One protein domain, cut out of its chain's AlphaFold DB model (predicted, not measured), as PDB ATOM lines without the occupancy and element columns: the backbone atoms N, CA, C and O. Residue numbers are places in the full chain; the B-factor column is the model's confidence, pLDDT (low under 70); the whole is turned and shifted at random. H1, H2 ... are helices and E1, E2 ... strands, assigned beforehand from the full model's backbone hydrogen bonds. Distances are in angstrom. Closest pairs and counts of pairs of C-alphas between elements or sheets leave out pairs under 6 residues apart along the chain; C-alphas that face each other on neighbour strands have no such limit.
ATOM      1  N   LEU A 290     -18.254 -32.963 -49.203       46.84
ATOM      2  CA  LEU A 290     -17.931 -32.411 -47.898       46.84
ATOM      3  C   LEU A 290     -16.456 -32.715 -47.600       46.84
ATOM      4  O   LEU A 290     -16.181 -33.770 -47.062       46.84
ATOM      5  N   THR A 291     -15.509 -31.819 -47.868       42.41
ATOM      6  CA  THR A 291     -14.128 -31.974 -47.368       42.41
ATOM      7  C   THR A 291     -14.122 -31.769 -45.857       42.41
ATOM      8  O   THR A 291     -13.974 -30.653 -45.356       42.41
ATOM      9  N   GLY A 292     -14.438 -32.828 -45.108       43.91
ATOM     10  CA  GLY A 292     -14.478 -32.796 -43.649       43.91
ATOM     11  C   GLY A 292     -13.084 -32.566 -43.073       43.91
ATOM     12  O   GLY A 292     -12.101 -33.112 -43.575       43.91
ATOM     13  N   SER A 293     -12.992 -31.841 -41.957       43.16
ATOM     14  CA  SER A 293     -11.796 -31.825 -41.095       43.16
ATOM     15  C   SER A 293     -11.421 -33.224 -40.574       43.16
ATOM     16  O   SER A 293     -10.294 -33.438 -40.134       43.16
ATOM     17  N   THR A 294     -12.345 -34.186 -40.676       50.38
ATOM     18  CA  THR A 294     -12.183 -35.610 -40.353       50.38
ATOM     19  C   THR A 294     -11.693 -36.471 -41.531       50.38
ATOM     20  O   THR A 294     -11.470 -37.664 -41.352       50.38
ATOM     21  N   GLY A 295     -11.486 -35.895 -42.726       49.94
ATOM     22  CA  GLY A 295     -10.918 -36.594 -43.889       49.94
ATOM     23  C   GLY A 295     -11.896 -37.450 -44.705       49.94
ATOM     24  O   GLY A 295     -11.454 -38.246 -45.533       49.94
ATOM     25  N   HIS A 296     -13.206 -37.304 -44.499       51.12
ATOM     26  CA  HIS A 296     -14.224 -38.016 -45.274       51.12
ATOM     27  C   HIS A 296     -14.984 -37.066 -46.200       51.12
ATOM     28  O   HIS A 296     -15.732 -36.221 -45.719       51.12
ATOM     29  N   ASP A 297     -14.806 -37.246 -47.515       53.62
ATOM     30  CA  ASP A 297     -15.582 -36.568 -48.556       53.62
ATOM     31  C   ASP A 297     -16.974 -37.193 -48.679       53.62
ATOM     32  O   ASP A 297     -17.118 -38.340 -49.108       53.62
ATOM     33  N   PHE A 298     -18.018 -36.446 -48.322       61.16
ATOM     34  CA  PHE A 298     -19.401 -36.902 -48.495       61.16
ATOM     35  C   PHE A 298     -20.044 -36.252 -49.705       61.16
ATOM     36  O   PHE A 298     -20.009 -35.037 -49.841       61.16
ATOM     37  N   THR A 299     -20.708 -37.047 -50.532       61.47
ATOM     38  CA  THR A 299     -21.485 -36.546 -51.665       61.47
ATOM     39  C   THR A 299     -22.963 -36.781 -51.393       61.47
ATOM     40  O   THR A 299     -23.356 -37.872 -50.976       61.47
ATOM     41  N   PHE A 300     -23.786 -35.752 -51.595       71.50
ATOM     42  CA  PHE A 300     -25.236 -35.866 -51.461       71.50
ATOM     43  C   PHE A 300     -25.882 -36.016 -52.829       71.50
ATOM     44  O   PHE A 300     -25.600 -35.254 -53.754       71.50
ATOM     45  N   SER A 301     -26.789 -36.981 -52.954       77.06
ATOM     46  CA  SER A 301     -27.666 -37.064 -54.112       77.06
ATOM     47  C   SER A 301     -28.688 -35.922 -54.085       77.06
ATOM     48  O   SER A 301     -29.040 -35.375 -53.035       77.06
ATOM     49  N   LYS A 302     -29.222 -35.587 -55.259       74.94
ATOM     50  CA  LYS A 302     -30.300 -34.602 -55.407       74.94
ATOM     51  C   LYS A 302     -31.525 -34.961 -54.560       74.94
ATOM     52  O   LYS A 302     -32.179 -34.091 -53.993       74.94
ATOM     53  N   GLU A 303     -31.843 -36.248 -54.461       79.19
ATOM     54  CA  GLU A 303     -32.934 -36.766 -53.636       79.19
ATOM     55  C   GLU A 303     -32.677 -36.502 -52.149       79.19
ATOM     56  O   GLU A 303     -33.590 -36.068 -51.449       79.19
ATOM     57  N   GLN A 304     -31.434 -36.683 -51.686       79.94
ATOM     58  CA  GLN A 304     -31.037 -36.397 -50.304       79.94
ATOM     59  C   GLN A 304     -31.119 -34.898 -49.987       79.94
ATOM     60  O   GLN A 304     -31.657 -34.527 -48.947       79.94
ATOM     61  N   LEU A 305     -30.678 -34.025 -50.898       81.88
ATOM     62  CA  LEU A 305     -30.794 -32.571 -50.723       81.88
ATOM     63  C   LEU A 305     -32.256 -32.099 -50.742       81.88
ATOM     64  O   LEU A 305     -32.647 -31.231 -49.966       81.88
ATOM     65  N   ASN A 306     -33.107 -32.699 -51.576       80.62
ATOM     66  CA  ASN A 306     -34.536 -32.381 -51.579       80.62
ATOM     67  C   ASN A 306     -35.233 -32.827 -50.286       80.62
ATOM     68  O   ASN A 306     -36.058 -32.077 -49.757       80.62
ATOM     69  N   ALA A 307     -34.892 -34.011 -49.767       82.31
ATOM     70  CA  ALA A 307     -35.371 -34.476 -48.466       82.31
ATOM     71  C   ALA A 307     -34.912 -33.531 -47.343       82.31
ATOM     72  O   ALA A 307     -35.727 -33.098 -46.528       82.31
ATOM     73  N   LEU A 308     -33.642 -33.112 -47.378       83.81
ATOM     74  CA  LEU A 308     -33.070 -32.148 -46.443       83.81
ATOM     75  C   LEU A 308     -33.783 -30.793 -46.475       83.81
ATOM     76  O   LEU A 308     -34.124 -30.267 -45.422       83.81
ATOM     77  N   ASN A 309     -34.083 -30.243 -47.652       85.12
ATOM     78  CA  ASN A 309     -34.804 -28.970 -47.762       85.12
ATOM     79  C   ASN A 309     -36.203 -29.036 -47.121       85.12
ATOM     80  O   ASN A 309     -36.643 -28.101 -46.441       85.12
ATOM     81  N   GLY A 310     -36.902 -30.160 -47.326       86.44
ATOM     82  CA  GLY A 310     -38.184 -30.434 -46.679       86.44
ATOM     83  C   GLY A 310     -38.050 -30.518 -45.159       86.44
ATOM     84  O   GLY A 310     -38.835 -29.893 -44.442       86.44
ATOM     85  N   GLY A 311     -37.023 -31.221 -44.677       87.31
ATOM     86  CA  GLY A 311     -36.728 -31.367 -43.255       87.31
ATOM     87  C   GLY A 311     -36.347 -30.053 -42.569       87.31
ATOM     88  O   GLY A 311     -36.914 -29.729 -41.528       87.31
ATOM     89  N   ILE A 312     -35.476 -29.242 -43.182       88.19
ATOM     90  CA  ILE A 312     -35.059 -27.925 -42.665       88.19
ATOM     91  C   ILE A 312     -36.268 -27.003 -42.495       88.19
ATOM     92  O   ILE A 312     -36.414 -26.361 -41.458       88.19
ATOM     93  N   SER A 313     -37.168 -26.958 -43.480       88.25
ATOM     94  CA  SER A 313     -38.358 -26.099 -43.409       88.25
ATOM     95  C   SER A 313     -39.282 -26.497 -42.250       88.25
ATOM     96  O   SER A 313     -39.795 -25.633 -41.539       88.25
ATOM     97  N   GLN A 314     -39.468 -27.803 -42.030       88.38
ATOM     98  CA  GLN A 314     -40.238 -28.314 -40.893       88.38
ATOM     99  C   GLN A 314     -39.545 -28.020 -39.560       88.38
ATOM    100  O   GLN A 314     -40.211 -27.662 -38.589       88.38
ATOM    101  N   LEU A 315     -38.218 -28.149 -39.513       87.69
ATOM    102  CA  LEU A 315     -37.427 -27.888 -38.318       87.69
ATOM    103  C   LEU A 315     -37.482 -26.413 -37.917       87.69
ATOM    104  O   LEU A 315     -37.770 -26.125 -36.761       87.69
ATOM    105  N   ILE A 316     -37.299 -25.488 -38.866       91.19
ATOM    106  CA  ILE A 316     -37.430 -24.042 -38.628       91.19
ATOM    107  C   ILE A 316     -38.803 -23.729 -38.031       91.19
ATOM    108  O   ILE A 316     -38.886 -23.068 -36.998       91.19
ATOM    109  N   GLN A 317     -39.874 -24.249 -38.639       91.50
ATOM    110  CA  GLN A 317     -41.237 -24.023 -38.159       91.50
ATOM    111  C   GLN A 317     -41.419 -24.507 -36.712       91.50
ATOM    112  O   GLN A 317     -41.970 -23.787 -35.886       91.50
ATOM    113  N   ARG A 318     -40.899 -25.693 -36.383       87.75
ATOM    114  CA  ARG A 318     -40.990 -26.278 -35.035       87.75
ATOM    115  C   ARG A 318     -40.148 -25.532 -33.997       87.75
ATOM    116  O   ARG A 318     -40.588 -25.393 -32.855       87.75
ATOM    117  N   VAL A 319     -38.966 -25.034 -34.373       88.38
ATOM    118  CA  VAL A 319     -38.123 -24.196 -33.498       88.38
ATOM    119  C   VAL A 319     -38.816 -22.863 -33.206       88.38
ATOM    120  O   VAL A 319     -38.829 -22.432 -32.057       88.38
ATOM    121  N   ILE A 320     -39.460 -22.253 -34.207       88.75
ATOM    122  CA  ILE A 320     -40.263 -21.030 -34.034       88.75
ATOM    123  C   ILE A 320     -41.476 -21.290 -33.129       88.75
ATOM    124  O   ILE A 320     -41.732 -20.519 -32.209       88.75
ATOM    125  N   GLU A 321     -42.209 -22.387 -33.338       89.56
ATOM    126  CA  GLU A 321     -43.360 -22.764 -32.496       89.56
ATOM    127  C   GLU A 321     -42.967 -23.032 -31.035       89.56
ATOM    128  O   GLU A 321     -43.782 -22.856 -30.132       89.56
ATOM    129  N   SER A 322     -41.710 -23.407 -30.800       86.06
ATOM    130  CA  SER A 322     -41.153 -23.694 -29.474       86.06
ATOM    131  C   SER A 322     -40.263 -22.559 -28.945       86.06
ATOM    132  O   SER A 322     -39.474 -22.772 -28.024       86.06
ATOM    133  N   GLN A 323     -40.350 -21.352 -29.518       84.94
ATOM    134  CA  GLN A 323     -39.450 -20.235 -29.203       84.94
ATOM    135  C   GLN A 323     -39.468 -19.841 -27.714       84.94
ATOM    136  O   GLN A 323     -38.439 -19.426 -27.185       84.94
ATOM    137  N   GLU A 324     -40.604 -20.002 -27.024       84.88
ATOM    138  CA  GLU A 324     -40.706 -19.754 -25.576       84.88
ATOM    139  C   GLU A 324     -39.804 -20.685 -24.750       84.88
ATOM    140  O   GLU A 324     -39.303 -20.270 -23.707       84.88
ATOM    141  N   SER A 325     -39.554 -21.906 -25.236       82.50
ATOM    142  CA  SER A 325     -38.674 -22.886 -24.589       82.50
ATOM    143  C   SER A 325     -37.196 -22.616 -24.883       82.50
ATOM    144  O   SER A 325     -36.377 -22.693 -23.978       82.50
ATOM    145  N   PHE A 326     -36.862 -22.233 -26.123       80.75
ATOM    146  CA  PHE A 326     -35.476 -22.058 -26.589       80.75
ATOM    147  C   PHE A 326     -34.847 -20.687 -26.262       80.75
ATOM    148  O   PHE A 326     -33.649 -20.473 -26.481       80.75
ATOM    149  N   GLY A 327     -35.639 -19.717 -25.793       85.56
ATOM    150  CA  GLY A 327     -35.155 -18.392 -25.395       85.56
ATOM    151  C   GLY A 327     -34.406 -17.645 -26.509       85.56
ATOM    152  O   GLY A 327     -34.849 -17.583 -27.658       85.56
ATOM    153  N   SER A 328     -33.261 -17.038 -26.177       82.00
ATOM    154  CA  SER A 328     -32.445 -16.276 -27.137       82.00
ATOM    155  C   SER A 328     -31.737 -17.146 -28.180       82.00
ATOM    156  O   SER A 328     -31.431 -16.652 -29.265       82.00
ATOM    157  N   SER A 329     -31.502 -18.427 -27.886       85.06
ATOM    158  CA  SER A 329     -30.784 -19.351 -28.776       85.06
ATOM    159  C   SER A 329     -31.623 -19.765 -29.990       85.06
ATOM    160  O   SER A 329     -31.075 -20.083 -31.045       85.06
ATOM    161  N   ALA A 330     -32.956 -19.663 -29.893       86.81
ATOM    162  CA  ALA A 330     -33.872 -19.977 -30.992       86.81
ATOM    163  C   ALA A 330     -33.588 -19.133 -32.246       86.81
ATOM    164  O   ALA A 330     -33.625 -19.639 -33.363       86.81
ATOM    165  N   ALA A 331     -33.284 -17.843 -32.065       84.44
ATOM    166  CA  ALA A 331     -33.046 -16.925 -33.175       84.44
ATOM    167  C   ALA A 331     -31.755 -17.263 -33.940       84.44
ATOM    168  O   ALA A 331     -31.752 -17.215 -35.169       84.44
ATOM    169  N   SER A 332     -30.689 -17.629 -33.219       84.81
ATOM    170  CA  SER A 332     -29.409 -18.020 -33.827       84.81
ATOM    171  C   SER A 332     -29.551 -19.333 -34.594       84.81
ATOM    172  O   SER A 332     -29.233 -19.395 -35.782       84.81
ATOM    173  N   LEU A 333     -30.175 -20.343 -33.973       90.38
ATOM    174  CA  LEU A 333     -30.444 -21.628 -34.618       90.38
ATOM    175  C   LEU A 333     -31.327 -21.481 -35.869       90.38
ATOM    176  O   LEU A 333     -31.019 -22.059 -36.909       90.38
ATOM    177  N   VAL A 334     -32.403 -20.687 -35.804       90.06
ATOM    178  CA  VAL A 334     -33.266 -20.411 -36.967       90.06
ATOM    179  C   VAL A 334     -32.478 -19.738 -38.090       90.06
ATOM    180  O   VAL A 334     -32.673 -20.083 -39.255       90.06
ATOM    181  N   ASN A 335     -31.570 -18.815 -37.767       85.88
ATOM    182  CA  ASN A 335     -30.725 -18.169 -38.763       85.88
ATOM    183  C   ASN A 335     -29.766 -19.167 -39.437       85.88
ATOM    184  O   ASN A 335     -29.709 -19.215 -40.665       85.88
ATOM    185  N   SER A 336     -29.085 -20.018 -38.664       88.44
ATOM    186  CA  SER A 336     -28.196 -21.058 -39.206       88.44
ATOM    187  C   SER A 336     -28.956 -22.078 -40.061       88.44
ATOM    188  O   SER A 336     -28.520 -22.419 -41.161       88.44
ATOM    189  N   LEU A 337     -30.153 -22.491 -39.632       90.12
ATOM    190  CA  LEU A 337     -31.033 -23.357 -40.424       90.12
ATOM    191  C   LEU A 337     -31.542 -22.677 -41.701       90.12
ATOM    192  O   LEU A 337     -31.684 -23.338 -42.728       90.12
ATOM    193  N   HIS A 338     -31.803 -21.368 -41.680       89.50
ATOM    194  CA  HIS A 338     -32.172 -20.618 -42.880       89.50
ATOM    195  C   HIS A 338     -31.037 -20.568 -43.902       89.50
ATOM    196  O   HIS A 338     -31.295 -20.802 -45.083       89.50
ATOM    197  N   LEU A 339     -29.804 -20.313 -43.454       82.94
ATOM    198  CA  LEU A 339     -28.617 -20.312 -44.311       82.94
ATOM    199  C   LEU A 339     -28.385 -21.697 -44.929       82.94
ATOM    200  O   LEU A 339     -28.250 -21.807 -46.147       82.94
ATOM    201  N   MET A 340     -28.465 -22.757 -44.116       86.81
ATOM    202  CA  MET A 340     -28.421 -24.142 -44.593       86.81
ATOM    203  C   MET A 340     -29.562 -24.431 -45.587       86.81
ATOM    204  O   MET A 340     -29.364 -25.054 -46.623       86.81
ATOM    205  N   GLY A 341     -30.778 -23.945 -45.331       88.31
ATOM    206  CA  GLY A 341     -31.907 -24.098 -46.251       88.31
ATOM    207  C   GLY A 341     -31.704 -23.363 -47.581       88.31
ATOM    208  O   GLY A 341     -32.107 -23.852 -48.636       88.31
ATOM    209  N   GLU A 342     -31.075 -22.188 -47.572       84.25
ATOM    210  CA  GLU A 342     -30.699 -21.470 -48.792       84.25
ATOM    211  C   GLU A 342     -29.686 -22.250 -49.622       84.25
ATOM    212  O   GLU A 342     -29.908 -22.425 -50.824       84.25
ATOM    213  N   THR A 343     -28.643 -22.789 -48.997       79.62
ATOM    214  CA  THR A 343     -27.635 -23.568 -49.718       79.62
ATOM    215  C   THR A 343     -28.219 -24.866 -50.262       79.62
ATOM    216  O   THR A 343     -28.062 -25.155 -51.453       79.62
ATOM    217  N   VAL A 344     -29.034 -25.575 -49.478       83.62
ATOM    218  CA  VAL A 344     -29.684 -26.822 -49.907       83.62
ATOM    219  C   VAL A 344     -30.665 -26.583 -51.053       83.62
ATOM    220  O   VAL A 344     -30.709 -27.369 -52.002       83.62
ATOM    221  N   ARG A 345     -31.400 -25.460 -51.058       82.56
ATOM    222  CA  ARG A 345     -32.237 -25.061 -52.209       82.56
ATOM    223  C   ARG A 345     -31.424 -24.842 -53.479       82.56
ATOM    224  O   ARG A 345     -31.923 -25.122 -54.569       82.56
ATOM    225  N   THR A 346     -30.175 -24.403 -53.347       73.75
ATOM    226  CA  THR A 346     -29.221 -24.314 -54.464       73.75
ATOM    227  C   THR A 346     -28.516 -25.638 -54.781       73.75
ATOM    228  O   THR A 346     -27.589 -25.647 -55.585       73.75
ATOM    229  N   GLN A 347     -28.979 -26.754 -54.204       76.88
ATOM    230  CA  GLN A 347     -28.392 -28.091 -54.336       76.88
ATOM    231  C   GLN A 347     -26.941 -28.147 -53.834       76.88
ATOM    232  O   GLN A 347     -26.083 -28.791 -54.433       76.88
ATOM    233  N   ARG A 348     -26.664 -27.449 -52.728       70.81
ATOM    234  CA  ARG A 348     -25.358 -27.402 -52.068       70.81
ATOM    235  C   ARG A 348     -25.526 -27.583 -50.566       70.81
ATOM    236  O   ARG A 348     -26.540 -27.194 -50.007       70.81
ATOM    237  N   LEU A 349     -24.526 -28.155 -49.917       79.25
ATOM    238  CA  LEU A 349     -24.419 -28.151 -48.465       79.25
ATOM    239  C   LEU A 349     -22.933 -28.152 -48.124       79.25
ATOM    240  O   LEU A 349     -22.222 -29.071 -48.525       79.25
ATOM    241  N   SER A 350     -22.450 -27.108 -47.457       75.00
ATOM    242  CA  SER A 350     -21.054 -27.024 -47.029       75.00
ATOM    243  C   SER A 350     -20.874 -27.569 -45.610       75.00
ATOM    244  O   SER A 350     -21.794 -27.537 -44.792       75.00
ATOM    245  N   ASN A 351     -19.658 -28.025 -45.285       70.38
ATOM    246  CA  ASN A 351     -19.310 -28.389 -43.905       70.38
ATOM    247  C   ASN A 351     -19.457 -27.212 -42.945       70.38
ATOM    248  O   ASN A 351     -19.734 -27.432 -41.776       70.38
ATOM    249  N   HIS A 352     -19.292 -25.982 -43.435       73.81
ATOM    250  CA  HIS A 352     -19.494 -24.792 -42.624       73.81
ATOM    251  C   HIS A 352     -20.952 -24.692 -42.174       73.81
ATOM    252  O   HIS A 352     -21.197 -24.545 -40.989       73.81
ATOM    253  N   GLU A 353     -21.922 -24.867 -43.074       81.12
ATOM    254  CA  GLU A 353     -23.345 -24.811 -42.702       81.12
ATOM    255  C   GLU A 353     -23.744 -25.952 -41.758       81.12
ATOM    256  O   GLU A 353     -24.474 -25.728 -40.795       81.12
ATOM    257  N   VAL A 354     -23.251 -27.174 -42.003       82.94
ATOM    258  CA  VAL A 354     -23.487 -28.318 -41.103       82.94
ATOM    259  C   VAL A 354     -22.861 -28.059 -39.731       82.94
ATOM    260  O   VAL A 354     -23.501 -28.305 -38.713       82.94
ATOM    261  N   SER A 355     -21.635 -27.531 -39.700       80.19
ATOM    262  CA  SER A 355     -20.904 -27.206 -38.475       80.19
ATOM    263  C   SER A 355     -21.544 -26.052 -37.712       80.19
ATOM    264  O   SER A 355     -21.603 -26.118 -36.492       80.19
ATOM    265  N   ASP A 356     -22.047 -25.021 -38.394       82.12
ATOM    266  CA  ASP A 356     -22.756 -23.902 -37.767       82.12
ATOM    267  C   ASP A 356     -24.014 -24.409 -37.069       82.12
ATOM    268  O   ASP A 356     -24.232 -24.131 -35.894       82.12
ATOM    269  N   VAL A 357     -24.824 -25.218 -37.763       87.75
ATOM    270  CA  VAL A 357     -26.013 -25.829 -37.159       87.75
ATOM    271  C   VAL A 357     -25.614 -26.750 -36.003       87.75
ATOM    272  O   VAL A 357     -26.232 -26.680 -34.945       87.75
ATOM    273  N   ALA A 358     -24.568 -27.567 -36.150       87.50
ATOM    274  CA  ALA A 358     -24.098 -28.443 -35.078       87.50
ATOM    275  C   ALA A 358     -23.611 -27.657 -33.848       87.50
ATOM    276  O   ALA A 358     -23.969 -28.011 -32.729       87.50
ATOM    277  N   HIS A 359     -22.866 -26.565 -34.033       85.75
ATOM    278  CA  HIS A 359     -22.431 -25.686 -32.946       85.75
ATOM    279  C   HIS A 359     -23.609 -25.023 -32.235       85.75
ATOM    280  O   HIS A 359     -23.655 -25.033 -31.005       85.75
ATOM    281  N   GLU A 360     -24.573 -24.487 -32.987       90.75
ATOM    282  CA  GLU A 360     -25.769 -23.862 -32.416       90.75
ATOM    283  C   GLU A 360     -26.600 -24.868 -31.616       90.75
ATOM    284  O   GLU A 360     -27.065 -24.551 -30.525       90.75
ATOM    285  N   VAL A 361     -26.747 -26.101 -32.114       89.50
ATOM    286  CA  VAL A 361     -27.471 -27.167 -31.409       89.50
ATOM    287  C   VAL A 361     -26.685 -27.683 -30.197       89.50
ATOM    288  O   VAL A 361     -27.281 -27.936 -29.149       89.50
ATOM    289  N   ALA A 362     -25.361 -27.816 -30.294       88.62
ATOM    290  CA  ALA A 362     -24.507 -28.247 -29.186       88.62
ATOM    291  C   ALA A 362     -24.508 -27.240 -28.023       88.62
ATOM    292  O   ALA A 362     -24.481 -27.661 -26.864       88.62
ATOM    293  N   ALA A 363     -24.602 -25.941 -28.333       89.69
ATOM    294  CA  ALA A 363     -24.667 -24.842 -27.370       89.69
ATOM    295  C   ALA A 363     -26.014 -24.723 -26.627       89.69
ATOM    296  O   ALA A 363     -26.122 -23.925 -25.694       89.69
ATOM    297  N   LEU A 364     -27.041 -25.484 -27.022       88.94
ATOM    298  CA  LEU A 364     -28.320 -25.528 -26.312       88.94
ATOM    299  C   LEU A 364     -28.204 -26.261 -24.968       88.94
ATOM    300  O   LEU A 364     -27.390 -27.172 -24.794       88.94
ATOM    301  N   GLU A 365     -29.098 -25.916 -24.038       90.69
ATOM    302  CA  GLU A 365     -29.321 -26.690 -22.814       90.69
ATOM    303  C   GLU A 365     -29.678 -28.145 -23.151       90.69
ATOM    304  O   GLU A 365     -30.297 -28.430 -24.177       90.69
ATOM    305  N   ALA A 366     -29.320 -29.095 -22.282       91.56
ATOM    306  CA  ALA A 366     -29.410 -30.523 -22.603       91.56
ATOM    307  C   ALA A 366     -30.824 -30.979 -23.023       91.56
ATOM    308  O   ALA A 366     -30.955 -31.787 -23.942       91.56
ATOM    309  N   SER A 367     -31.877 -30.442 -22.395       89.25
ATOM    310  CA  SER A 367     -33.277 -30.733 -22.750       89.25
ATOM    311  C   SER A 367     -33.668 -30.196 -24.128       89.25
ATOM    312  O   SER A 367     -34.411 -30.842 -24.868       89.25
ATOM    313  N   ASP A 368     -33.163 -29.019 -24.480       87.88
ATOM    314  CA  ASP A 368     -33.458 -28.328 -25.732       87.88
ATOM    315  C   ASP A 368     -32.692 -28.977 -26.880       87.88
ATOM    316  O   ASP A 368     -33.251 -29.221 -27.949       87.88
ATOM    317  N   ARG A 369     -31.438 -29.355 -26.626       93.19
ATOM    318  CA  ARG A 369     -30.608 -30.132 -27.544       93.19
ATOM    319  C   ARG A 369     -31.247 -31.477 -27.884       93.19
ATOM    320  O   ARG A 369     -31.396 -31.789 -29.061       93.19
ATOM    321  N   GLU A 370     -31.685 -32.239 -26.879       91.38
ATOM    322  CA  GLU A 370     -32.439 -33.493 -27.070       91.38
ATOM    323  C   GLU A 370     -33.718 -33.267 -27.883       91.38
ATOM    324  O   GLU A 370     -34.042 -34.047 -28.781       91.38
ATOM    325  N   THR A 371     -34.421 -32.162 -27.623       89.06
ATOM    326  CA  THR A 371     -35.612 -31.786 -28.389       89.06
ATOM    327  C   THR A 371     -35.259 -31.556 -29.855       89.06
ATOM    328  O   THR A 371     -35.862 -32.188 -30.720       89.06
ATOM    329  N   VAL A 372     -34.261 -30.720 -30.160       86.88
ATOM    330  CA  VAL A 372     -33.843 -30.430 -31.541       86.88
ATOM    331  C   VAL A 372     -33.341 -31.684 -32.252       86.88
ATOM    332  O   VAL A 372     -33.750 -31.923 -33.387       86.88
ATOM    333  N   ILE A 373     -32.551 -32.532 -31.586       89.88
ATOM    334  CA  ILE A 373     -32.153 -33.848 -32.109       89.88
ATOM    335  C   ILE A 373     -33.397 -34.681 -32.431       89.88
ATOM    336  O   ILE A 373     -33.518 -35.198 -33.537       89.88
ATOM    337  N   GLY A 374     -34.374 -34.761 -31.530       90.06
ATOM    338  CA  GLY A 374     -35.639 -35.452 -31.784       90.06
ATOM    339  C   GLY A 374     -36.404 -34.899 -32.992       90.06
ATOM    340  O   GLY A 374     -36.957 -35.675 -33.776       90.06
ATOM    341  N   LEU A 375     -36.417 -33.576 -33.187       85.94
ATOM    342  CA  LEU A 375     -37.034 -32.945 -34.358       85.94
ATOM    343  C   LEU A 375     -36.265 -33.257 -35.646       85.94
ATOM    344  O   LEU A 375     -36.905 -33.515 -36.664       85.94
ATOM    345  N   LEU A 376     -34.929 -33.278 -35.597       83.88
ATOM    346  CA  LEU A 376     -34.076 -33.695 -36.710       83.88
ATOM    347  C   LEU A 376     -34.400 -35.137 -37.118       83.88
ATOM    348  O   LEU A 376     -34.675 -35.387 -38.287       83.88
ATOM    349  N   ARG A 377     -34.510 -36.052 -36.145       88.00
ATOM    350  CA  ARG A 377     -34.918 -37.447 -36.392       88.00
ATOM    351  C   ARG A 377     -36.299 -37.559 -37.037       88.00
ATOM    352  O   ARG A 377     -36.514 -38.319 -37.977       88.00
ATOM    353  N   GLN A 378     -37.260 -36.771 -36.561       84.00
ATOM    354  CA  GLN A 378     -38.623 -36.772 -37.108       84.00
ATOM    355  C   GLN A 378     -38.721 -36.161 -38.508       84.00
ATOM    356  O   GLN A 378     -39.609 -36.541 -39.271       84.00
ATOM    357  N   ALA A 379     -37.832 -35.227 -38.846       77.69
ATOM    358  CA  ALA A 379     -37.774 -34.612 -40.165       77.69
ATOM    359  C   ALA A 379     -37.301 -35.591 -41.260       77.69
ATOM    360  O   ALA A 379     -37.464 -35.292 -42.443       77.69
ATOM    361  N   GLY A 380     -36.776 -36.768 -40.885       73.69
ATOM    362  CA  GLY A 380     -36.476 -37.864 -41.810       73.69
ATOM    363  C   GLY A 380     -35.328 -37.539 -42.762       73.69
ATOM    364  O   GLY A 380     -35.411 -37.806 -43.962       73.69
ATOM    365  N   ILE A 381     -34.268 -36.929 -42.232       71.31
ATOM    366  CA  ILE A 381     -33.174 -36.332 -43.015       71.31
ATOM    367  C   ILE A 381     -32.096 -37.356 -43.422       71.31
ATOM    368  O   ILE A 381     -31.130 -37.017 -44.112       71.31
ATOM    369  N   GLY A 382     -32.269 -38.627 -43.045       77.69
ATOM    370  CA  GLY A 382     -31.444 -39.754 -43.488       77.69
ATOM    371  C   GLY A 382     -29.999 -39.670 -42.989       77.69
ATOM    372  O   GLY A 382     -29.753 -39.307 -41.852       77.69
ATOM    373  N   ILE A 383     -29.019 -39.968 -43.848       72.31
ATOM    374  CA  ILE A 383     -27.577 -39.946 -43.500       72.31
ATOM    375  C   ILE A 383     -27.112 -38.600 -42.905       72.31
ATOM    376  O   ILE A 383     -26.149 -38.559 -42.143       72.31
ATOM    377  N   ILE A 384     -27.786 -37.496 -43.236       71.81
ATOM    378  CA  ILE A 384     -27.436 -36.154 -42.745       71.81
ATOM    379  C   ILE A 384     -27.806 -35.992 -41.270       71.81
ATOM    380  O   ILE A 384     -27.082 -35.340 -40.526       71.81
ATOM    381  N   GLU A 385     -28.899 -36.621 -40.843       82.38
ATOM    382  CA  GLU A 385     -29.334 -36.651 -39.448       82.38
ATOM    383  C   GLU A 385     -28.288 -37.328 -38.566       82.38
ATOM    384  O   GLU A 385     -27.850 -36.729 -37.591       82.38
ATOM    385  N   GLU A 386     -27.840 -38.533 -38.936       81.88
ATOM    386  CA  GLU A 386     -26.839 -39.285 -38.166       81.88
ATOM    387  C   GLU A 386     -25.561 -38.464 -37.952       81.88
ATOM    388  O   GLU A 386     -25.016 -38.445 -36.854       81.88
ATOM    389  N   ARG A 387     -25.124 -37.728 -38.980       76.44
ATOM    390  CA  ARG A 387     -23.896 -36.920 -38.937       76.44
ATOM    391  C   ARG A 387     -24.052 -35.623 -38.167       76.44
ATOM    392  O   ARG A 387     -23.141 -35.241 -37.443       76.44
ATOM    393  N   LEU A 388     -25.181 -34.939 -38.326       80.94
ATOM    394  CA  LEU A 388     -25.458 -33.742 -37.543       80.94
ATOM    395  C   LEU A 388     -25.570 -34.105 -36.056       80.94
ATOM    396  O   LEU A 388     -25.053 -33.379 -35.219       80.94
ATOM    397  N   VAL A 389     -26.183 -35.248 -35.737       85.56
ATOM    398  CA  VAL A 389     -26.251 -35.774 -34.368       85.56
ATOM    399  C   VAL A 389     -24.861 -36.134 -33.844       85.56
ATOM    400  O   VAL A 389     -24.506 -35.661 -32.771       85.56
ATOM    401  N   GLU A 390     -24.051 -36.880 -34.602       85.19
ATOM    402  CA  GLU A 390     -22.669 -37.220 -34.221       85.19
ATOM    403  C   GLU A 390     -21.829 -35.956 -33.959       85.19
ATOM    404  O   GLU A 390     -21.206 -35.833 -32.910       85.19
ATOM    405  N   ALA A 391     -21.890 -34.959 -34.851       82.38
ATOM    406  CA  ALA A 391     -21.175 -33.694 -34.683       82.38
ATOM    407  C   ALA A 391     -21.645 -32.901 -33.451       82.38
ATOM    408  O   ALA A 391     -20.831 -32.308 -32.746       82.38
ATOM    409  N   VAL A 392     -22.953 -32.888 -33.175       84.75
ATOM    410  CA  VAL A 392     -23.518 -32.258 -31.974       84.75
ATOM    411  C   VAL A 392     -23.050 -32.969 -30.704       84.75
ATOM    412  O   VAL A 392     -22.716 -32.303 -29.727       84.75
ATOM    413  N   GLU A 393     -23.027 -34.303 -30.702       86.88
ATOM    414  CA  GLU A 393     -22.598 -35.118 -29.559       86.88
ATOM    415  C   GLU A 393     -21.098 -34.960 -29.275       86.88
ATOM    416  O   GLU A 393     -20.713 -34.783 -28.113       86.88
ATOM    417  N   ASP A 394     -20.266 -34.937 -30.320       82.88
ATOM    418  CA  ASP A 394     -18.825 -34.684 -30.220       82.88
ATOM    419  C   ASP A 394     -18.542 -33.292 -29.636       82.88
ATOM    420  O   ASP A 394     -17.760 -33.156 -28.693       82.88
ATOM    421  N   LEU A 395     -19.220 -32.258 -30.150       81.25
ATOM    422  CA  LEU A 395     -19.078 -30.877 -29.677       81.25
ATOM    423  C   LEU A 395     -19.615 -30.669 -28.257       81.25
ATOM    424  O   LEU A 395     -19.107 -29.817 -27.538       81.25
ATOM    425  N   ALA A 396     -20.643 -31.413 -27.848       83.19
ATOM    426  CA  ALA A 396     -21.216 -31.319 -26.507       83.19
ATOM    427  C   ALA A 396     -20.392 -32.054 -25.435       83.19
ATOM    428  O   ALA A 396     -20.598 -31.815 -24.242       83.19
ATOM    429  N   SER A 397     -19.515 -32.976 -25.846       85.06
ATOM    430  CA  SER A 397     -18.713 -33.821 -24.950       85.06
ATOM    431  C   SER A 397     -17.312 -33.264 -24.657       85.06
ATOM    432  O   SER A 397     -16.667 -33.737 -23.717       85.06
ATOM    433  N   GLY A 398     -16.836 -32.307 -25.461       78.19
ATOM    434  CA  GLY A 398     -15.553 -31.609 -25.290       78.19
ATOM    435  C   GLY A 398     -15.720 -30.260 -24.612       78.19
ATOM    436  O   GLY A 398     -14.882 -29.955 -23.730       78.19
TER     437      GLY A 398
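What this domain is: This is residues 290 to 398 of the 398 residues of an uncharacterized protein of Amycolatopsis japonica (UniProt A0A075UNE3). Three helices, H1, H3 and H4, stand next to one another with H3 between the other two and their directions alternating, while H5 and H6 close the other side of the body, H5 on H1 and H6 crossing H4. Strand E1 is apart from the six helices and pairs with residues 290 to 291 in a small antiparallel turn. The printed part has 109 residues, with one named strand and six named helices in the order E1, H1, H2, H3, H4, H5, H6, and its class is mostly helix. It is compact, with a radius of gyration of the C-alphas of 12.9 A, and spans 36 by 30 by 20 A.

How they stand to each other: E1, residues 297 to 299, pairs with no named strand; its residues 297 to 298 pair with residues 290 to 291. H1, residues 302 to 321, touches H3, residues 329 to 345, at a shallow tilt of 23 degrees, opposite ways; their closest C-alphas, of Ile 316 and Val 334, are 5.8 A apart. H2, residues 323 to 326, is close to H3 but not clearly touching, with the closest C-alphas, of Gln 323 and Ala 330, 5.9 A apart. H3 forms a helical hairpin with H4, residues 351 to 362, at a shallow tilt of 24 degrees; the closest C-alphas, of Met 340 and Glu 353, are 5.5 A apart. H5, residues 366 to 378, touches H1 with residues 372 to 376 alone, at a steep tilt of 42 degrees, opposite ways; the closest C-alphas, of Leu 315 and Leu 375, are 6.4 A apart. H6, residues 383 to 397, touches H4 at a steep tilt of 54 degrees, the same way, with the C-alphas of Ala 358 and Val 392 closest at 5.0 A. H5 and H6 form a helical hairpin at a shallow tilt of 9 degrees, but only just touch, with 3 pairs of C-alphas within 8 A; the closest, of Leu 376 and Glu 385, are 6.2 A apart. H3 is apart from H5 and H6, and H1 is apart from H4. Every O i to N i+4 pair is within hydrogen-bond range in H1, H3, H4, H5 and H6; H2 is too short for such a pair.

Where its parts are: E1 begins at C-alpha 297, (-15.582, -36.568, -48.556), and is 6.7 A long. H1 measures 28.9 A, from C-alpha 302 at (-30.300, -34.602, -55.407). H2 measures 5.1 A, H3 24.2 A, H4 15.6 A and H5 18.3 A. H6 measures 21.5 A and ends at C-alpha 397, (-18.713, -33.821, -24.950).

The domain as a whole: The two C-alphas farthest apart, those of Gly 295 and Glu 324, are 38.8 A apart. The printed part has no cut, and the six links between successive elements are tight. The mean pLDDT of the printed part is 80.8; residues 290 to 299 are under 70.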